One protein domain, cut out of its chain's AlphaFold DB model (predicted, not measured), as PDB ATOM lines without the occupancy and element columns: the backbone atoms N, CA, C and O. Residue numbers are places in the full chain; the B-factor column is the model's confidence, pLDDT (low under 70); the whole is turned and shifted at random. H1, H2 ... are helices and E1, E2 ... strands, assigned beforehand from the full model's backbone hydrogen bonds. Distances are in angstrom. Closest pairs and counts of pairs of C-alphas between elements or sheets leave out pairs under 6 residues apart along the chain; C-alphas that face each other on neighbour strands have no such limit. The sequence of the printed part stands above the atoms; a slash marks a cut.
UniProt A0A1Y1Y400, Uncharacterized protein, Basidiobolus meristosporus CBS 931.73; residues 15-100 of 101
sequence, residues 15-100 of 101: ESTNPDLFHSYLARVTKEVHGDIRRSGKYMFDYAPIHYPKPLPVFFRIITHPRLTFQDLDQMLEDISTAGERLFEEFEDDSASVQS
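What this domain is: This is residues 15 to 100 of the 101 residues of an uncharacterized protein of Basidiobolus meristosporus CBS 931.73 (UniProt A0A1Y1Y400). A small two-stranded hairpin, E1 and E2, has the helix H1 packed on it, and the much longer helix H2 crosses H1 at a steep tilt, with both of its ends sticking out beyond the body at residues 70 to 72 and 89 to 98. H1 meets the middle part of H2 with its residues 29 to 37, and comes near the two strands with residues 26 to 38. The printed part has 86 residues, with two named helices and two named strands in the order H1, E1, E2, H2; the sheet has the order E1 - E2, antiparallel, and the class is mostly helix. The whole is loose, with a radius of gyration of the C-alphas of 15.4 A, and flat in outline, spanning 50 by 36 by 19 A.

Where its parts are: E1 is residues 46 to 48, 6.6 A from first to last C-alpha, and E2 is residues 59 to 61, 6.5 A. H1 is residues 19 to 40, 31.7 A long, beginning with C-alpha 19 at (100.310, -11.222, 138.630). H2 is residues 70 to 98, 42.9 A long, from C-alpha 70 at (111.979, 10.637, 115.383) to C-alpha 98 at (79.402, 3.825, 142.523).

How they stand to each other: E1 and E2 form a hairpin of antiparallel neighbours, with 132 degrees between their directions. C-alphas 47 and 60 face each other at 4.3 A. Two of the backbone pairs within hydrogen-bond range are N 61 and O 46, 2.8 A, and N 48 and O 59, 3.2 A. The closest C-alphas of H1 and E2 are those of Thr 30 and Phe 59, 6.7 A apart. The closest of H1 and E1 are those of Thr 30 and Tyr 47, 7.5 A. H1 and H2 touch, with 11 pairs of C-alphas within 8 A; the closest are those of Val 33 and Ala 83, 5.6 A. H1 touches H2 with residues 29 to 37 alone, and H2 touches H1 with residues 79 to 87 alone. Their lines stand at a steep tilt of 63 degrees, and they run opposite ways. E1 and H2 are apart. In H1 and H2 every O i to N i+4 pair is within hydrogen-bond range.

The domain as a whole: The two C-alphas farthest apart, those of Pro 66 and Ser 100, are 52.1 A apart. Residues 65 to 72, of which 70 to 72 belong to H2, stand free, as do residues 89 to 100, of which 89 to 98 belong to H2. Without these stretches the body spans 35 by 26 by 19 A. The printed part has no cut. The link from H1 to E1 is tight, and those from E1 to E2 and from E2 to H2 are short. The mean pLDDT of the printed part is 81.9; it is under 70 at residue 15, residues 52 to 53, residue 55 and residues 90 to 100.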
ATOM      1  N   GLU A  15     101.941  -6.627 140.384       69.81
ATOM      2  CA  GLU A  15     102.543  -7.704 139.587       69.81
ATOM      3  C   GLU A  15     103.146  -8.786 140.497       69.81
ATOM      4  O   GLU A  15     103.022  -9.980 140.232       69.81
ATOM      5  N   SER A  16     103.756  -8.382 141.616       71.75
ATOM      6  CA  SER A  16     104.362  -9.313 142.575       71.75
ATOM      7  C   SER A  16     103.360 -10.017 143.498       71.75
ATOM      8  O   SER A  16     103.620 -11.134 143.946       71.75
ATOM      9  N   THR A  17     102.222  -9.379 143.786       76.88
ATOM     10  CA  THR A  17     101.216  -9.870 144.744       76.88
ATOM     11  C   THR A  17     100.074 -10.617 144.064       76.88
ATOM     12  O   THR A  17      99.594 -11.616 144.600       76.88
ATOM     13  N   ASN A  18      99.648 -10.169 142.882       78.88
ATOM     14  CA  ASN A  18      98.607 -10.799 142.077       78.88
ATOM     15  C   ASN A  18      98.886 -10.621 140.565       78.88
ATOM     16  O   ASN A  18      98.217  -9.825 139.891       78.88
ATOM     17  N   PRO A  19      99.866 -11.366 140.018       77.62
ATOM     18  CA  PRO A  19     100.310 -11.222 138.630       77.62
ATOM     19  C   PRO A  19      99.192 -11.447 137.611       77.62
ATOM     20  O   PRO A  19      99.127 -10.743 136.607       77.62
ATOM     21  N   ASP A  20      98.278 -12.385 137.868       80.06
ATOM     22  CA  ASP A  20      97.184 -12.697 136.942       80.06
ATOM     23  C   ASP A  20      96.191 -11.534 136.824       80.06
ATOM     24  O   ASP A  20      95.732 -11.198 135.725       80.06
ATOM     25  N   LEU A  21      95.886 -10.883 137.950       79.50
ATOM     26  CA  LEU A  21      95.023  -9.708 137.977       79.50
ATOM     27  C   LEU A  21      95.704  -8.513 137.303       79.50
ATOM     28  O   LEU A  21      95.089  -7.861 136.458       79.50
ATOM     29  N   PHE A  22      96.981  -8.272 137.613       81.31
ATOM     30  CA  PHE A  22      97.780  -7.230 136.966       81.31
ATOM     31  C   PHE A  22      97.830  -7.424 135.441       81.31
ATOM     32  O   PHE A  22      97.500  -6.507 134.688       81.31
ATOM     33  N   HIS A  23      98.136  -8.636 134.967       81.25
ATOM     34  CA  HIS A  23      98.148  -8.967 133.539       81.25
ATOM     35  C   HIS A  23      96.778  -8.781 132.881       81.25
ATOM     36  O   HIS A  23      96.704  -8.321 131.742       81.25
ATOM     37  N   SER A  24      95.692  -9.115 133.583       82.38
ATOM     38  CA  SER A  24      94.325  -8.944 133.081       82.38
ATOM     39  C   SER A  24      93.954  -7.467 132.925       82.38
ATOM     40  O   SER A  24      93.408  -7.082 131.887       82.38
ATOM     41  N   TYR A  25      94.290  -6.630 133.912       81.94
ATOM     42  CA  TYR A  25      94.081  -5.183 133.827       81.94
ATOM     43  C   TYR A  25      94.925  -4.559 132.726       81.94
ATOM     44  O   TYR A  25      94.386  -3.844 131.880       81.94
ATOM     45  N   LEU A  26      96.215  -4.889 132.674       85.25
ATOM     46  CA  LEU A  26      97.114  -4.370 131.655       85.25
ATOM     47  C   LEU A  26      96.635  -4.766 130.251       85.25
ATOM     48  O   LEU A  26      96.543  -3.915 129.372       85.25
ATOM     49  N   ALA A  27      96.197  -6.015 130.060       86.56
ATOM     50  CA  ALA A  27      95.614  -6.466 128.800       86.56
ATOM     51  C   ALA A  27      94.341  -5.700 128.413       86.56
ATOM     52  O   ALA A  27      94.130  -5.447 127.226       86.56
ATOM     53  N   ARG A  28      93.485  -5.341 129.377       87.12
ATOM     54  CA  ARG A  28      92.296  -4.516 129.121       87.12
ATOM     55  C   ARG A  28      92.701  -3.109 128.690       87.12
ATOM     56  O   ARG A  28      92.272  -2.675 127.627       87.12
ATOM     57  N   VAL A  29      93.572  -2.447 129.451       88.06
ATOM     58  CA  VAL A  29      94.060  -1.093 129.140       88.06
ATOM     59  C   VAL A  29      94.709  -1.052 127.758       88.06
ATOM     60  O   VAL A  29      94.343  -0.221 126.932       88.06
ATOM     61  N   THR A  30      95.601  -1.999 127.445       91.38
ATOM     62  CA  THR A  30      96.250  -2.065 126.126       91.38
ATOM     63  C   THR A  30      95.235  -2.180 124.985       91.38
ATOM     64  O   THR A  30      95.412  -1.548 123.945       91.38
ATOM     65  N   LYS A  31      94.162  -2.963 125.162       91.31
ATOM     66  CA  LYS A  31      93.106  -3.128 124.148       91.31
ATOM     67  C   LYS A  31      92.286  -1.860 123.943       91.31
ATOM     68  O   LYS A  31      91.981  -1.538 122.798       91.31
ATOM     69  N   GLU A  32      91.939  -1.164 125.019       91.94
ATOM     70  CA  GLU A  32      91.152   0.069 124.941       91.94
ATOM     71  C   GLU A  32      91.954   1.197 124.283       91.94
ATOM     72  O   GLU A  32      91.491   1.790 123.307       91.94
ATOM     73  N   VAL A  33      93.205   1.402 124.716       93.06
ATOM     74  CA  VAL A  33      94.122   2.372 124.091       93.06
ATOM     75  C   VAL A  33      94.316   2.040 122.612       93.06
ATOM     76  O   VAL A  33      94.215   2.917 121.755       93.06
ATOM     77  N   HIS A  34      94.544   0.763 122.278       94.69
ATOM     78  CA  HIS A  34      94.646   0.327 120.882       94.69
ATOM     79  C   HIS A  34      93.394   0.667 120.077       94.69
ATOM     80  O   HIS A  34      93.499   1.165 118.957       94.69
ATOM     81  N   GLY A  35      92.218   0.391 120.643       92.81
ATOM     82  CA  GLY A  35      90.934   0.683 120.026       92.81
ATOM     83  C   GLY A  35      90.779   2.167 119.718       92.81
ATOM     84  O   GLY A  35      90.386   2.513 118.603       92.81
ATOM     85  N   ASP A  36      91.139   3.038 120.660       92.06
ATOM     86  CA  ASP A  36      91.046   4.485 120.476       92.06
ATOM     87  C   ASP A  36      91.996   5.003 119.400       92.06
ATOM     88  O   ASP A  36      91.577   5.651 118.434       92.06
ATOM     89  N   ILE A  37      93.262   4.600 119.485       93.75
ATOM     90  CA  ILE A  37      94.269   4.957 118.491       93.75
ATOM     91  C   ILE A  37      93.864   4.466 117.099       93.75
ATOM     92  O   ILE A  37      93.963   5.211 116.124       93.75
ATOM     93  N   ARG A  38      93.343   3.240 116.984       92.19
ATOM     94  CA  ARG A  38      92.906   2.678 115.701       92.19
ATOM     95  C   ARG A  38      91.721   3.440 115.107       92.19
ATOM     96  O   ARG A  38      91.678   3.613 113.890       92.19
ATOM     97  N   ARG A  39      90.780   3.915 115.933       92.19
ATOM     98  CA  ARG A  39      89.637   4.733 115.482       92.19
ATOM     99  C   ARG A  39      90.070   6.079 114.908       92.19
ATOM    100  O   ARG A  39      89.412   6.565 113.993       92.19
ATOM    101  N   SER A  40      91.183   6.646 115.380       89.81
ATOM    102  CA  SER A  40      91.735   7.888 114.816       89.81
ATOM    103  C   SER A  40      92.184   7.748 113.354       89.81
ATOM    104  O   SER A  40      92.276   8.741 112.637       89.81
ATOM    105  N   GLY A  41      92.512   6.525 112.910       91.12
ATOM    106  CA  GLY A  41      93.064   6.251 111.580       91.12
ATOM    107  C   GLY A  41      94.493   6.766 111.354       91.12
ATOM    108  O   GLY A  41      95.036   6.570 110.268       91.12
ATOM    109  N   LYS A  42      95.117   7.400 112.358       89.69
ATOM    110  CA  LYS A  42      96.450   8.016 112.255       89.69
ATOM    111  C   LYS A  42      97.579   6.983 112.241       89.69
ATOM    112  O   LYS A  42      98.566   7.159 111.532       89.69
ATOM    113  N   TYR A  43      97.413   5.890 112.987       91.88
ATOM    114  CA  TYR A  43      98.408   4.827 113.118       91.88
ATOM    115  C   TYR A  43      97.781   3.445 112.967       91.88
ATOM    116  O   TYR A  43      96.612   3.226 113.285       91.88
ATOM    117  N   MET A  44      98.595   2.488 112.529       90.38
ATOM    118  CA  MET A  44      98.225   1.081 112.471       90.38
ATOM    119  C   MET A  44      99.376   0.244 113.024       90.38
ATOM    120  O   MET A  44     100.394   0.050 112.365       90.38
ATOM    121  N   PHE A  45      99.207  -0.235 114.249       92.12
ATOM    122  CA  PHE A  45     100.098  -1.188 114.908       92.12
ATOM    123  C   PHE A  45      99.262  -2.253 115.615       92.12
ATOM    124  O   PHE A  45      98.054  -2.085 115.781       92.12
ATOM    125  N   ASP A  46      99.895  -3.348 116.020       91.62
ATOM    126  CA  ASP A  46      99.236  -4.434 116.748       91.62
ATOM    127  C   ASP A  46      99.602  -4.402 118.234       91.62
ATOM    128  O   ASP A  46     100.557  -3.750 118.652       91.62
ATOM    129  N   TYR A  47      98.887  -5.193 119.024       90.94
ATOM    130  CA  TYR A  47      99.349  -5.678 120.319       90.94
ATOM    131  C   TYR A  47      99.351  -7.206 120.299       90.94
ATOM    132  O   TYR A  47      98.552  -7.829 119.597       90.94
ATOM    133  N   ALA A  48     100.244  -7.832 121.059       84.25
ATOM    134  CA  ALA A  48     100.263  -9.286 121.176       84.25
ATOM    135  C   ALA A  48     100.807  -9.724 122.540       84.25
ATOM    136  O   ALA A  48     101.742  -9.105 123.044       84.25
ATOM    137  N   PRO A  49     100.275 -10.809 123.128       78.56
ATOM    138  CA  PRO A  49     100.971 -11.499 124.203       78.56
ATOM    139  C   PRO A  49     102.181 -12.254 123.631       78.56
ATOM    140  O   PRO A  49     102.072 -12.932 122.606       78.56
ATOM    141  N   ILE A  50     103.329 -12.190 124.307       76.75
ATOM    142  CA  ILE A  50     104.467 -13.082 124.033       76.75
ATOM    143  C   ILE A  50     104.478 -14.191 125.077       76.75
ATOM    144  O   ILE A  50     104.401 -13.938 126.275       76.75
ATOM    145  N   HIS A  51     104.639 -15.427 124.615       72.12
ATOM    146  CA  HIS A  51     104.771 -16.596 125.476       72.12
ATOM    147  C   HIS A  51     106.213 -17.111 125.420       72.12
ATOM    148  O   HIS A  51     106.487 -17.967 124.585       72.12
ATOM    149  N   TYR A  52     107.136 -16.604 126.255       57.34
ATOM    150  CA  TYR A  52     108.396 -17.318 126.542       57.34
ATOM    151  C   TYR A  52     109.264 -16.669 127.638       57.34
ATOM    152  O   TYR A  52     109.531 -15.472 127.548       57.34
ATOM    153  N   PRO A  53     109.829 -17.428 128.604       66.12
ATOM    154  CA  PRO A  53     109.395 -18.729 129.140       66.12
ATOM    155  C   PRO A  53     108.171 -18.615 130.076       66.12
ATOM    156  O   PRO A  53     107.578 -19.625 130.442       66.12
ATOM    157  N   LYS A  54     107.780 -17.391 130.448       70.06
ATOM    158  CA  LYS A  54     106.515 -17.045 131.113       70.06
ATOM    159  C   LYS A  54     105.695 -16.153 130.169       70.06
ATOM    160  O   LYS A  54     106.305 -15.473 129.339       70.06
ATOM    161  N   PRO A  55     104.353 -16.164 130.242       69.75
ATOM    162  CA  PRO A  55     103.544 -15.220 129.481       69.75
ATOM    163  C   PRO A  55     103.892 -13.799 129.926       69.75
ATOM    164  O   PRO A  55     103.789 -13.474 131.108       69.75
ATOM    165  N   LEU A  56     104.345 -12.981 128.979       72.56
ATOM    166  CA  LEU A  56     104.481 -11.550 129.192       72.56
ATOM    167  C   LEU A  56     103.088 -10.913 129.134       72.56
ATOM    168  O   LEU A  56     102.236 -11.388 128.368       72.56
ATOM    169  N   PRO A  57     102.858  -9.829 129.892       76.25
ATOM    170  CA  PRO A  57     101.664  -9.026 129.712       76.25
ATOM    171  C   PRO A  57     101.519  -8.578 128.256       76.25
ATOM    172  O   PRO A  57     102.489  -8.524 127.500       76.25
ATOM    173  N   VAL A  58     100.295  -8.253 127.849       84.75
ATOM    174  CA  VAL A  58     100.050  -7.708 126.511       84.75
ATOM    175  C   VAL A  58     100.777  -6.367 126.377       84.75
ATOM    176  O   VAL A  58     100.720  -5.538 127.279       84.75
ATOM    177  N   PHE A  59     101.450  -6.155 125.249       86.00
ATOM    178  CA  PHE A  59     102.160  -4.914 124.943       86.00
ATOM    179  C   PHE A  59     101.979  -4.541 123.464       86.00
ATOM    180  O   PHE A  59     101.607  -5.380 122.632       86.00
ATOM    181  N   PHE A  60     102.247  -3.278 123.125       91.88
ATOM    182  CA  PHE A  60     102.195  -2.792 121.747       91.88
ATOM    183  C   PHE A  60     103.395  -3.265 120.928       91.88
ATOM    184  O   PHE A  60     104.549  -3.105 121.322       91.88
ATOM    185  N   ARG A  61     103.126  -3.793 119.735       89.69
ATOM    186  CA  ARG A  61     104.135  -4.178 118.750       89.69
ATOM    187  C   ARG A  61     104.105  -3.192 117.589       89.69
ATOM    188  O   ARG A  61     103.308  -3.334 116.660       89.69
ATOM    189  N   ILE A  62     105.012  -2.222 117.634       90.31
ATOM    190  CA  ILE A  62     105.144  -1.177 116.617       90.31
ATOM    191  C   ILE A  62     106.254  -1.570 115.639       90.31
ATOM    192  O   ILE A  62     107.396  -1.794 116.033       90.31
ATOM    193  N   ILE A  63     105.910  -1.658 114.354       89.44
ATOM    194  CA  ILE A  63     106.865  -1.856 113.258       89.44
ATOM    195  C   ILE A  63     106.932  -0.544 112.484       89.44
ATOM    196  O   ILE A  63     105.912  -0.045 112.014       89.44
ATOM    197  N   THR A  64     108.127   0.025 112.364       90.38
ATOM    198  CA  THR A  64     108.326   1.354 111.785       90.38
ATOM    199  C   THR A  64     108.731   1.275 110.315       90.38
ATOM    200  O   THR A  64     109.439   0.364 109.882       90.38
ATOM    201  N   HIS A  65     108.283   2.250 109.520       90.88
ATOM    202  CA  HIS A  65     108.777   2.436 108.158       90.88
ATOM    203  C   HIS A  65     110.053   3.297 108.192       90.88
ATOM    204  O   HIS A  65     110.051   4.314 108.886       90.88
ATOM    205  N   PRO A  66     111.091   3.027 107.374       91.62
ATOM    206  CA  PRO A  66     112.322   3.837 107.318       91.62
ATOM    207  C   PRO A  66     112.154   5.320 106.942       91.62
ATOM    208  O   PRO A  66     113.133   6.049 106.861       91.62
ATOM    209  N   ARG A  67     110.927   5.753 106.633       92.69
ATOM    210  CA  ARG A  67     110.593   7.147 106.295       92.69
ATOM    211  C   ARG A  67     110.059   7.923 107.495       92.69
ATOM    212  O   ARG A  67     109.889   9.126 107.373       92.69
ATOM    213  N   LEU A  68     109.763   7.239 108.601       91.88
ATOM    214  CA  LEU A  68     109.371   7.894 109.839       91.88
ATOM    215  C   LEU A  68     110.574   8.632 110.412       91.88
ATOM    216  O   LEU A  68     111.691   8.112 110.443       91.88
ATOM    217  N   THR A  69     110.320   9.845 110.864       93.81
ATOM    218  CA  THR A  69     111.264  10.642 111.635       93.81
ATOM    219  C   THR A  69     111.130  10.311 113.119       93.81
ATOM    220  O   THR A  69     110.150   9.705 113.552       93.81
ATOM    221  N   PHE A  70     112.105  10.734 113.926       92.31
ATOM    222  CA  PHE A  70     111.979  10.637 115.383       92.31
ATOM    223  C   PHE A  70     110.770  11.419 115.904       92.31
ATOM    224  O   PHE A  70     110.048  10.907 116.746       92.31
ATOM    225  N   GLN A  71     110.478  12.582 115.319       95.12
ATOM    226  CA  GLN A  71     109.314  13.384 115.688       95.12
ATOM    227  C   GLN A  71     107.988  12.647 115.441       95.12
ATOM    228  O   GLN A  71     107.067  12.765 116.245       95.12
ATOM    229  N   ASP A  72     107.887  11.859 114.365       93.19
ATOM    230  CA  ASP A  72     106.692  11.044 114.106       93.19
ATOM    231  C   ASP A  72     106.502   9.956 115.176       93.19
ATOM    232  O   ASP A  72     105.373   9.628 115.541       93.19
ATOM    233  N   LEU A  73     107.605   9.391 115.682       91.31
ATOM    234  CA  LEU A  73     107.576   8.408 116.764       91.31
ATOM    235  C   LEU A  73     107.229   9.060 118.100       91.31
ATOM    236  O   LEU A  73     106.378   8.533 118.810       91.31
ATOM    237  N   ASP A  74     107.823  10.210 118.411       94.56
ATOM    238  CA  ASP A  74     107.525  10.963 119.631       94.56
ATOM    239  C   ASP A  74     106.041  11.348 119.676       94.56
ATOM    240  O   ASP A  74     105.368  11.111 120.675       94.56
ATOM    241  N   GLN A  75     105.489  11.830 118.557       95.00
ATOM    242  CA  GLN A  75     104.066  12.149 118.465       95.00
ATOM    243  C   GLN A  75     103.172  10.909 118.606       95.00
ATOM    244  O   GLN A  75     102.092  10.994 119.185       95.00
ATOM    245  N   MET A  76     103.593   9.753 118.084       93.81
ATOM    246  CA  MET A  76     102.853   8.502 118.270       93.81
ATOM    247  C   MET A  76     102.818   8.089 119.743       93.81
ATOM    248  O   MET A  76     101.774   7.653 120.223       93.81
ATOM    249  N   LEU A  77     103.941   8.220 120.452       93.25
ATOM    250  CA  LEU A  77     104.019   7.911 121.878       93.25
ATOM    251  C   LEU A  77     103.172   8.878 122.711       93.25
ATOM    252  O   LEU A  77     102.461   8.420 123.602       93.25
ATOM    253  N   GLU A  78     103.188  10.168 122.375       95.44
ATOM    254  CA  GLU A  78     102.329  11.179 123.000       95.44
ATOM    255  C   GLU A  78     100.848  10.822 122.825       95.44
ATOM    256  O   GLU A  78     100.108  10.735 123.800       95.44
ATOM    257  N   ASP A  79     100.426  10.502 121.597       94.81
ATOM    258  CA  ASP A  79      99.033  10.153 121.313       94.81
ATOM    259  C   ASP A  79      98.594   8.888 122.078       94.81
ATOM    260  O   ASP A  79      97.467   8.824 122.576       94.81
ATOM    261  N   ILE A  80      99.479   7.886 122.197       93.81
ATOM    262  CA  ILE A  80      99.248   6.682 123.014       93.81
ATOM    263  C   ILE A  80      99.105   7.054 124.496       93.81
ATOM    264  O   ILE A  80      98.205   6.531 125.155       93.81
ATOM    265  N   SER A  81      99.959   7.943 125.012       92.69
ATOM    266  CA  SER A  81      99.904   8.410 126.402       92.69
ATOM    267  C   SER A  81      98.588   9.125 126.689       92.69
ATOM    268  O   SER A  81      97.862   8.725 127.596       92.69
ATOM    269  N   THR A  82      98.210  10.092 125.849       92.69
ATOM    270  CA  THR A  82      96.942  10.824 125.981       92.69
ATOM    271  C   THR A  82      95.732   9.890 125.914       92.69
ATOM    272  O   THR A  82      94.758  10.078 126.640       92.69
ATOM    273  N   ALA A  83      95.755   8.868 125.052       91.75
ATOM    274  CA  ALA A  83      94.686   7.868 125.013       91.75
ATOM    275  C   ALA A  83      94.617   7.041 126.311       91.75
ATOM    276  O   ALA A  83      93.526   6.696 126.759       91.75
ATOM    277  N   GLY A  84      95.763   6.742 126.929       90.06
ATOM    278  CA  GLY A  84      95.832   6.092 128.238       90.06
ATOM    279  C   GLY A  84      95.291   6.962 129.376       90.06
ATOM    280  O   GLY A  84      94.548   6.461 130.216       90.06
ATOM    281  N   GLU A  85      95.614   8.254 129.382       88.50
ATOM    282  CA  GLU A  85      95.145   9.218 130.388       88.50
ATOM    283  C   GLU A  85      93.621   9.370 130.374       88.50
ATOM    284  O   GLU A  85      92.994   9.276 131.425       88.50
ATOM    285  N   ARG A  86      93.002   9.491 129.191       85.25
ATOM    286  CA  ARG A  86      91.532   9.577 129.078       85.25
ATOM    287  C   ARG A  86      90.823   8.363 129.670       85.25
ATOM    288  O   ARG A  86      89.806   8.509 130.335       85.25
ATOM    289  N   LEU A  87      91.367   7.163 129.453       83.31
ATOM    290  CA  LEU A  87      90.810   5.954 130.060       83.31
ATOM    291  C   LEU A  87      90.896   6.010 131.584       83.31
ATOM    292  O   LEU A  87      89.980   5.556 132.260       83.31
ATOM    293  N   PHE A  88      91.993   6.540 132.125       77.38
ATOM    294  CA  PHE A  88      92.167   6.664 133.566       77.38
ATOM    295  C   PHE A  88      91.126   7.608 134.183       77.38
ATOM    296  O   PHE A  88      90.498   7.234 135.170       77.38
ATOM    297  N   GLU A  89      90.875   8.758 133.554       75.25
ATOM    298  CA  GLU A  89      89.820   9.699 133.962       75.25
ATOM    299  C   GLU A  89      88.429   9.033 133.963       75.25
ATOM    300  O   GLU A  89      87.678   9.159 134.931       75.25
ATOM    301  N   GLU A  90      88.108   8.237 132.935       67.31
ATOM    302  CA  GLU A  90      86.841   7.489 132.856       67.31
ATOM    303  C   GLU A  90      86.694   6.445 133.981       67.31
ATOM    304  O   GLU A  90      85.603   6.255 134.525       67.31
ATOM    305  N   PHE A  91      87.782   5.768 134.366       65.50
ATOM    306  CA  PHE A  91      87.756   4.791 135.460       65.50
ATOM    307  C   PHE A  91      87.586   5.440 136.843       65.50
ATOM    308  O   PHE A  91      86.935   4.848 137.712       65.50
ATOM    309  N   GLU A  92      88.155   6.628 137.064       59.44
ATOM    310  CA  GLU A  92      87.979   7.368 138.318       59.44
ATOM    311  C   GLU A  92      86.528   7.842 138.489       59.44
ATOM    312  O   GLU A  92      85.934   7.607 139.548       59.44
ATOM    313  N   ASP A  93      85.913   8.391 137.439       55.75
ATOM    314  CA  ASP A  93      84.519   8.853 137.468       55.75
ATOM    315  C   ASP A  93      83.517   7.708 137.720       55.75
ATOM    316  O   ASP A  93      82.577   7.840 138.520       55.75
ATOM    317  N   ASP A  94      83.741   6.535 137.120       53.72
ATOM    318  CA  ASP A  94      82.919   5.346 137.368       53.72
ATOM    319  C   ASP A  94      83.024   4.875 138.829       53.72
ATOM    320  O   ASP A  94      82.023   4.505 139.449       53.72
ATOM    321  N   SER A  95      84.212   4.938 139.433       49.03
ATOM    322  CA  SER A  95      84.407   4.545 140.832       49.03
ATOM    323  C   SER A  95      83.790   5.536 141.836       49.03
ATOM    324  O   SER A  95      83.225   5.114 142.851       49.03
ATOM    325  N   ALA A  96      83.798   6.835 141.523       45.31
ATOM    326  CA  ALA A  96      83.160   7.880 142.324       45.31
ATOM    327  C   ALA A  96      81.620   7.830 142.247       45.31
ATOM    328  O   ALA A  96      80.921   8.073 143.240       45.31
ATOM    329  N   SER A  97      81.071   7.458 141.087       43.25
ATOM    330  CA  SER A  97      79.622   7.331 140.886       43.25
ATOM    331  C   SER A  97      79.014   6.097 141.575       43.25
ATOM    332  O   SER A  97      77.850   6.128 141.985       43.25
ATOM    333  N   VAL A  98      79.804   5.037 141.783       44.31
ATOM    334  CA  VAL A  98      79.402   3.825 142.523       44.31
ATOM    335  C   VAL A  98      79.407   4.039 144.043       44.31
ATOM    336  O   VAL A  98      78.584   3.442 144.729       44.31
ATOM    337  N   GLN A  99      80.261   4.915 144.581       40.19
ATOM    338  CA  GLN A  99      80.276   5.243 146.020       40.19
ATOM    339  C   GLN A  99      79.178   6.232 146.453       40.19
ATOM    340  O   GLN A  99      78.972   6.437 147.648       40.19
ATOM    341  N   SER A 100      78.466   6.834 145.497       44.72
ATOM    342  CA  SER A 100      77.391   7.807 145.744       44.72
ATOM    343  C   SER A 100      75.975   7.202 145.661       44.72
ATOM    344  O   SER A 100      74.994   7.946 145.586       44.72
TER     345      SER A 100